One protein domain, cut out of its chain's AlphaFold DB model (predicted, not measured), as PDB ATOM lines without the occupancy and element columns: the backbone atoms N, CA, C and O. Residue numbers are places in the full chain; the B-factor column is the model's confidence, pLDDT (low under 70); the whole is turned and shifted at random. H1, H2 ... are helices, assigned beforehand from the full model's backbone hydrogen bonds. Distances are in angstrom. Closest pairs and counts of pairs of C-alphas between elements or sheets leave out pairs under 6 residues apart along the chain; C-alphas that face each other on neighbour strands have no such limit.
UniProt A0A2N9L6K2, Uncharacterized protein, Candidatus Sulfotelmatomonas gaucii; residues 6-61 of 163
ATOM      1  N   ASP A   6     239.794 363.663 472.358       71.81
ATOM      2  CA  ASP A   6     238.893 364.809 472.161       71.81
ATOM      3  C   ASP A   6     237.728 364.481 471.221       71.81
ATOM      4  O   ASP A   6     236.600 364.933 471.411       71.81
ATOM      5  N   ARG A   7     237.980 363.642 470.212       72.88
ATOM      6  CA  ARG A   7     236.955 363.215 469.257       72.88
ATOM      7  C   ARG A   7     235.998 362.205 469.883       72.88
ATOM      8  O   ARG A   7     234.804 362.264 469.613       72.88
ATOM      9  N   ILE A   8     236.502 361.312 470.738       71.56
ATOM     10  CA  ILE A   8     235.664 360.395 471.525       71.56
ATOM     11  C   ILE A   8     234.781 361.189 472.485       71.56
ATOM     12  O   ILE A   8     233.584 360.927 472.565       71.56
ATOM     13  N   ASP A   9     235.348 362.180 473.172       72.31
ATOM     14  CA  ASP A   9     234.600 363.006 474.115       72.31
ATOM     15  C   ASP A   9     233.510 363.816 473.393       72.31
ATOM     16  O   ASP A   9     232.357 363.812 473.814       72.31
ATOM     17  N   ALA A  10     233.815 364.391 472.224       75.50
ATOM     18  CA  ALA A  10     232.826 365.076 471.391       75.50
ATOM     19  C   ALA A  10     231.676 364.156 470.928       75.50
ATOM     20  O   ALA A  10     230.521 364.581 470.888       75.50
ATOM     21  N   ILE A  11     231.973 362.893 470.596       72.56
ATOM     22  CA  ILE A  11     230.964 361.897 470.202       72.56
ATOM     23  C   ILE A  11     230.075 361.523 471.397       72.56
ATOM     24  O   ILE A  11     228.850 361.541 471.282       72.56
ATOM     25  N   LEU A  12     230.671 361.231 472.557       68.56
ATOM     26  CA  LEU A  12     229.941 360.847 473.772       68.56
ATOM     27  C   LEU A  12     229.133 362.005 474.374       68.56
ATOM     28  O   LEU A  12     228.131 361.781 475.052       68.56
ATOM     29  N   GLN A  13     229.542 363.245 474.115       71.94
ATOM     30  CA  GLN A  13     228.832 364.449 474.533       71.94
ATOM     31  C   GLN A  13     227.798 364.932 473.510       71.94
ATOM     32  O   GLN A  13     227.256 366.018 473.694       71.94
ATOM     33  N   ASN A  14     227.492 364.161 472.457       77.31
ATOM     34  CA  ASN A  14     226.483 364.522 471.463       77.31
ATOM     35  C   ASN A  14     225.091 363.954 471.831       77.31
ATOM     36  O   ASN A  14     224.757 362.830 471.438       77.31
ATOM     37  N   PRO A  15     224.227 364.715 472.537       72.00
ATOM     38  CA  PRO A  15     222.899 364.250 472.932       72.00
ATOM     39  C   PRO A  15     222.004 363.883 471.746       72.00
ATOM     40  O   PRO A  15     221.168 362.995 471.884       72.00
ATOM     41  N   ASN A  16     222.192 364.497 470.573       77.19
ATOM     42  CA  ASN A  16     221.409 364.157 469.383       77.19
ATOM     43  C   ASN A  16     221.781 362.773 468.832       77.19
ATOM     44  O   ASN A  16     220.905 362.044 468.372       77.19
ATOM     45  N   ALA A  17     223.062 362.394 468.887       75.50
ATOM     46  CA  ALA A  17     223.508 361.056 468.499       75.50
ATOM     47  C   ALA A  17     222.972 359.990 469.467       75.50
ATOM     48  O   ALA A  17     222.421 358.985 469.025       75.50
ATOM     49  N   LEU A  18     223.044 360.253 470.776       76.06
ATOM     50  CA  LEU A  18     222.553 359.341 471.815       76.06
ATOM     51  C   LEU A  18     221.024 359.172 471.789       76.06
ATOM     52  O   LEU A  18     220.520 358.060 471.946       76.06
ATOM     53  N   GLN A  19     220.273 360.246 471.520       77.75
ATOM     54  CA  GLN A  19     218.817 360.171 471.368       77.75
ATOM     55  C   GLN A  19     218.396 359.325 470.162       77.75
ATOM     56  O   GLN A  19     217.434 358.567 470.275       77.75
ATOM     57  N   LYS A  20     219.117 359.406 469.034       76.62
ATOM     58  CA  LYS A  20     218.820 358.609 467.827       76.62
ATOM     59  C   LYS A  20     218.888 357.103 468.079       76.62
ATOM     60  O   LYS A  20     218.094 356.364 467.507       76.62
ATOM     61  N   ILE A  21     219.788 356.668 468.957       77.38
ATOM     62  CA  ILE A  21     219.973 355.259 469.337       77.38
ATOM     63  C   ILE A  21     219.221 354.888 470.628       77.38
ATOM     64  O   ILE A  21     219.525 353.884 471.259       77.38
ATOM     65  N   ASN A  22     218.226 355.687 471.039       77.19
ATOM     66  CA  ASN A  22     217.392 355.476 472.232       77.19
ATOM     67  C   ASN A  22     218.133 355.456 473.586       77.19
ATOM     68  O   ASN A  22     217.564 355.041 474.601       77.19
ATOM     69  N   VAL A  23     219.350 355.993 473.662       76.06
ATOM     70  CA  VAL A  23     220.080 356.164 474.925       76.06
ATOM     71  C   VAL A  23     219.651 357.486 475.562       76.06
ATOM     72  O   VAL A  23     220.167 358.559 475.255       76.06
ATOM     73  N   ARG A  24     218.647 357.432 476.448       63.28
ATOM     74  CA  ARG A  24     218.038 358.639 477.049       63.28
ATOM     75  C   ARG A  24     218.891 359.313 478.127       63.28
ATOM     76  O   ARG A  24     218.706 360.504 478.369       63.28
ATOM     77  N   ARG A  25     219.768 358.575 478.812       64.75
ATOM     78  CA  ARG A  25     220.644 359.099 479.872       64.75
ATOM     79  C   ARG A  25     221.983 358.368 479.848       64.75
ATOM     80  O   ARG A  25     222.060 357.236 480.303       64.75
ATOM     81  N   PHE A  26     223.009 359.031 479.324       67.19
ATOM     82  CA  PHE A  26     224.402 358.645 479.526       67.19
ATOM     83  C   PHE A  26     224.930 359.446 480.723       67.19
ATOM     84  O   PHE A  26     225.198 360.643 480.619       67.19
ATOM     85  N   ASN A  27     225.033 358.806 481.880       68.38
ATOM     86  CA  ASN A  27     225.574 359.356 483.123       68.38
ATOM     87  C   ASN A  27     227.109 359.284 483.180       68.38
ATOM     88  O   ASN A  27     227.693 359.486 484.246       68.38
ATOM     89  N   ARG A  28     227.771 359.027 482.042       67.50
ATOM     90  CA  ARG A  28     229.234 358.948 481.913       67.50
ATOM     91  C   ARG A  28     229.845 357.810 482.735       67.50
ATOM     92  O   ARG A  28     231.014 357.879 483.116       67.50
ATOM     93  N   ALA A  29     229.070 356.763 483.015       67.88
ATOM     94  CA  ALA A  29     229.608 355.544 483.600       67.88
ATOM     95  C   ALA A  29     230.249 354.677 482.506       67.88
ATOM     96  O   ALA A  29     229.750 354.599 481.387       67.88
ATOM     97  N   ILE A  30     231.353 353.997 482.835       68.25
ATOM     98  CA  ILE A  30     232.044 353.095 481.893       68.25
ATOM     99  C   ILE A  30     231.098 351.991 481.405       68.25
ATOM    100  O   ILE A  30     231.115 351.654 480.225       68.25
ATOM    101  N   ASP A  31     230.263 351.463 482.302       68.62
ATOM    102  CA  ASP A  31     229.319 350.393 481.973       68.62
ATOM    103  C   ASP A  31     228.273 350.863 480.933       68.62
ATOM    104  O   ASP A  31     227.918 350.109 480.034       68.62
ATOM    105  N   GLU A  32     227.897 352.148 480.943       74.50
ATOM    106  CA  GLU A  32     226.950 352.727 479.976       74.50
ATOM    107  C   GLU A  32     227.569 352.973 478.588       74.50
ATOM    108  O   GLU A  32     226.846 353.154 477.607       74.50
ATOM    109  N   ALA A  33     228.904 353.005 478.471       77.31
ATOM    110  CA  ALA A  33     229.567 353.204 477.180       77.31
ATOM    111  C   ALA A  33     229.399 351.974 476.274       77.31
ATOM    112  O   ALA A  33     229.197 352.117 475.067       77.31
ATOM    113  N   LEU A  34     229.433 350.771 476.862       79.56
ATOM    114  CA  LEU A  34     229.127 349.537 476.142       79.56
ATOM    115  C   LEU A  34     227.646 349.489 475.756       79.56
ATOM    116  O   LEU A  34     227.337 349.162 474.613       79.56
ATOM    117  N   ASP A  35     226.750 349.873 476.667       81.81
ATOM    118  CA  ASP A  35     225.310 349.918 476.396       81.81
ATOM    119  C   ASP A  35     224.984 350.849 475.224       81.81
ATOM    120  O   ASP A  35     224.206 350.485 474.343       81.81
ATOM    121  N   ALA A  36     225.625 352.020 475.159       83.25
ATOM    122  CA  ALA A  36     225.453 352.951 474.048       83.25
ATOM    123  C   ALA A  36     225.921 352.356 472.711       83.25
ATOM    124  O   ALA A  36     225.246 352.511 471.693       83.25
ATOM    125  N   TYR A  37     227.041 351.633 472.705       85.00
ATOM    126  CA  TYR A  37     227.526 350.979 471.492       85.00
ATOM    127  C   TYR A  37     226.624 349.813 471.058       85.00
ATOM    128  O   TYR A  37     226.269 349.708 469.885       85.00
ATOM    129  N   CYS A  38     226.170 348.976 471.994       85.69
ATOM    130  CA  CYS A  38     225.205 347.908 471.719       85.69
ATOM    131  C   CYS A  38     223.872 348.463 471.188       85.69
ATOM    132  O   CYS A  38     223.298 347.901 470.256       85.69
ATOM    133  N   ALA A  39     223.401 349.587 471.735       87.25
ATOM    134  CA  ALA A  39     222.202 350.266 471.259       87.25
ATOM    135  C   ALA A  39     222.364 350.786 469.823       87.25
ATOM    136  O   ALA A  39     221.434 350.669 469.025       87.25
ATOM    137  N   GLN A  40     223.548 351.300 469.464       87.69
ATOM    138  CA  GLN A  40     223.850 351.640 468.075       87.69
ATOM    139  C   GLN A  40     223.757 350.414 467.166       87.69
ATOM    140  O   GLN A  40     223.085 350.502 466.142       87.69
ATOM    141  N   LEU A  41     224.406 349.300 467.517       87.44
ATOM    142  CA  LEU A  41     224.379 348.090 466.685       87.44
ATOM    143  C   LEU A  41     222.938 347.624 466.446       87.44
ATOM    144  O   LEU A  41     222.529 347.442 465.305       87.44
ATOM    145  N   HIS A  42     222.133 347.563 467.508       87.88
ATOM    146  CA  HIS A  42     220.721 347.202 467.401       87.88
ATOM    147  C   HIS A  42     219.914 348.177 466.521       87.88
ATOM    148  O   HIS A  42     219.058 347.771 465.729       87.88
ATOM    149  N   TRP A  43     220.185 349.481 466.631       87.50
ATOM    150  CA  TRP A  43     219.555 350.489 465.782       87.50
ATOM    151  C   TRP A  43     219.957 350.331 464.311       87.50
ATOM    152  O   TRP A  43     219.097 350.461 463.440       87.50
ATOM    153  N   GLN A  44     221.223 350.008 464.031       87.75
ATOM    154  CA  GLN A  44     221.733 349.763 462.679       87.75
ATOM    155  C   GLN A  44     221.164 348.481 462.062       87.75
ATOM    156  O   GLN A  44     220.865 348.483 460.871       87.75
ATOM    157  N   ASP A  45     220.916 347.436 462.856       87.25
ATOM    158  CA  ASP A  45     220.233 346.223 462.380       87.25
ATOM    159  C   ASP A  45     218.819 346.538 461.863       87.25
ATOM    160  O   ASP A  45     218.348 345.951 460.890       87.25
ATOM    161  N   THR A  46     218.148 347.510 462.491       87.50
ATOM    162  CA  THR A  46     216.803 347.962 462.096       87.50
ATOM    163  C   THR A  46     216.839 349.042 460.999       87.50
ATOM    164  O   THR A  46     215.866 349.216 460.269       87.50
ATOM    165  N   ASN A  47     217.954 349.769 460.859       86.44
ATOM    166  CA  ASN A  47     218.117 350.923 459.968       86.44
ATOM    167  C   ASN A  47     219.405 350.799 459.134       86.44
ATOM    168  O   ASN A  47     220.262 351.682 459.160       86.44
ATOM    169  N   SER A  48     219.545 349.705 458.384       82.56
ATOM    170  CA  SER A  48     220.798 349.319 457.709       82.56
ATOM    171  C   SER A  48     221.297 350.294 456.636       82.56
ATOM    172  O   SER A  48     222.474 350.277 456.285       82.56
ATOM    173  N   THR A  49     220.429 351.165 456.115       85.50
ATOM    174  CA  THR A  49     220.784 352.202 455.132       85.50
ATOM    175  C   THR A  49     221.277 353.499 455.770       85.50
ATOM    176  O   THR A  49     221.765 354.382 455.063       85.50
ATOM    177  N   MET A  50     221.143 353.640 457.090       82.81
ATOM    178  CA  MET A  50     221.507 354.853 457.807       82.81
ATOM    179  C   MET A  50     222.950 354.769 458.327       82.81
ATOM    180  O   MET A  50     223.379 353.719 458.811       82.81
ATOM    181  N   PRO A  51     223.713 355.875 458.272       83.31
ATOM    182  CA  PRO A  51     225.072 355.895 458.794       83.31
ATOM    183  C   PRO A  51     225.087 355.718 460.326       83.31
ATOM    184  O   PRO A  51     224.121 356.114 460.991       83.31
ATOM    185  N   PRO A  52     226.178 355.171 460.900       83.25
ATOM    186  CA  PRO A  52     226.340 355.060 462.347       83.25
ATOM    187  C   PRO A  52     226.176 356.423 463.036       83.25
ATOM    188  O   PRO A  52     226.628 357.450 462.529       83.25
ATOM    189  N   ALA A  53     225.514 356.440 464.195       82.38
ATOM    190  CA  ALA A  53     225.332 357.665 464.979       82.38
ATOM    191  C   ALA A  53     226.586 358.042 465.794       82.38
ATOM    192  O   ALA A  53     226.807 359.220 466.076       82.38
ATOM    193  N   LEU A  54     227.383 357.045 466.174       83.56
ATOM    194  CA  LEU A  54     228.699 357.121 466.810       83.56
ATOM    195  C   LEU A  54     229.755 356.634 465.795       83.56
ATOM    196  O   LEU A  54     229.597 356.842 464.594       83.56
ATOM    197  N   MET A  55     230.836 355.995 466.249       84.38
ATOM    198  CA  MET A  55     231.810 355.354 465.359       84.38
ATOM    199  C   MET A  55     231.352 353.966 464.896       84.38
ATOM    200  O   MET A  55     230.685 353.239 465.636       84.38
ATOM    201  N   SER A  56     231.750 353.582 463.685       83.81
ATOM    202  CA  SER A  56     231.664 352.196 463.208       83.81
ATOM    203  C   SER A  56     232.637 351.267 463.952       83.81
ATOM    204  O   SER A  56     233.536 351.722 464.669       83.81
ATOM    205  N   ARG A  57     232.479 349.949 463.771       82.12
ATOM    206  CA  ARG A  57     233.403 348.945 464.323       82.12
ATOM    207  C   ARG A  57     234.814 349.146 463.775       82.12
ATOM    208  O   ARG A  57     235.782 349.065 464.529       82.12
ATOM    209  N   GLU A  58     234.905 349.386 462.476       85.25
ATOM    210  CA  GLU A  58     236.150 349.592 461.745       85.25
ATOM    211  C   GLU A  58     236.847 350.848 462.273       85.25
ATOM    212  O   GLU A  58     238.000 350.790 462.684       85.25
ATOM    213  N   GLU A  59     236.124 351.963 462.412       85.75
ATOM    214  CA  GLU A  59     236.690 353.186 462.990       85.75
ATOM    215  C   GLU A  59     237.125 353.004 464.449       85.75
ATOM    216  O   GLU A  59     238.158 353.541 464.855       85.75
ATOM    217  N   LEU A  60     236.362 352.254 465.253       83.31
ATOM    218  CA  LEU A  60     236.706 351.994 466.651       83.31
ATOM    219  C   LEU A  60     238.078 351.312 466.766       83.31
ATOM    220  O   LEU A  60     238.896 351.721 467.595       83.31
ATOM    221  N   GLY A  61     238.326 350.307 465.923       82.81
ATOM    222  CA  GLY A  61     239.592 349.584 465.858       82.81
ATOM    223  C   GLY A  61     240.702 350.402 465.210       82.81
ATOM    224  O   GLY A  61     241.737 350.612 465.828       82.81
TER     225      GLY A  61
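Overview. This is residues 6 to 61 of the 163 residues of an uncharacterized protein of Candidatus Sulfotelmatomonas gaucii (UniProt A0A2N9L6K2). A long helix, H3, makes the longest axis, and the short helix H2 sits to one side near its middle, crossing its line at a slant. The two other short helices, H1 and H4, at the two ends of the printed part, lie off to a common side of H2 and H3, apart from each other: H1 is set steeply to the line of H3 like a single leg, while H4 runs nearly along that line, the opposite way to H3, and the stretch after H3, residues 47 to 56, folds back to reach it. The printed part has 56 residues and four named helices, H1, H2, H3, H4 in that order, with no named strand: the class is all helix. It is compact, with a radius of gyration of the C-alphas of 10.6 A, and spans 28 by 24 by 19 A.

Along the chain. Find C-alpha 6 at (238.893, 364.809, 472.161), where H1, residues 6 to 12, begins. After a tight link comes H2, residues 15 to 20. Look next for C-alpha 30 at (232.044, 353.095, 481.893); from there H3, residues 30 to 46, runs 25.5 A. H4, residues 57 to 61, ends at (239.592, 349.584, 465.858).

Arrangement. H1 and H2 are close but not clearly touching, with closest C-alphas Ile 11 and Ala 17 7.7 A apart, at a steep tilt of 49 degrees, the same way. H2 and H3 are likewise close but not clearly touching: the closest C-alphas, of Leu 18 and Ala 36, are 7.4 A apart, at a steep tilt of 41 degrees, the same way. H1 and H3 are only just apart, at 8.4 A, and H4 is apart from H1, H2 and H3. In H1, H2 and H4 every O i to N i+4 pair is within hydrogen-bond range; in H3, 11 of 13 are.

Size, cuts and confidence. The C-alphas of Ala 29 and Thr 49, the two farthest apart, are 30.0 A from each other. The printed part has no cut and no long link. Residues 45 to 51, of which 45 and 46 belong to H3, stand free. The mean pLDDT of the printed part is 78.6; look for values under 70 at residue 12 and residues 24 to 31.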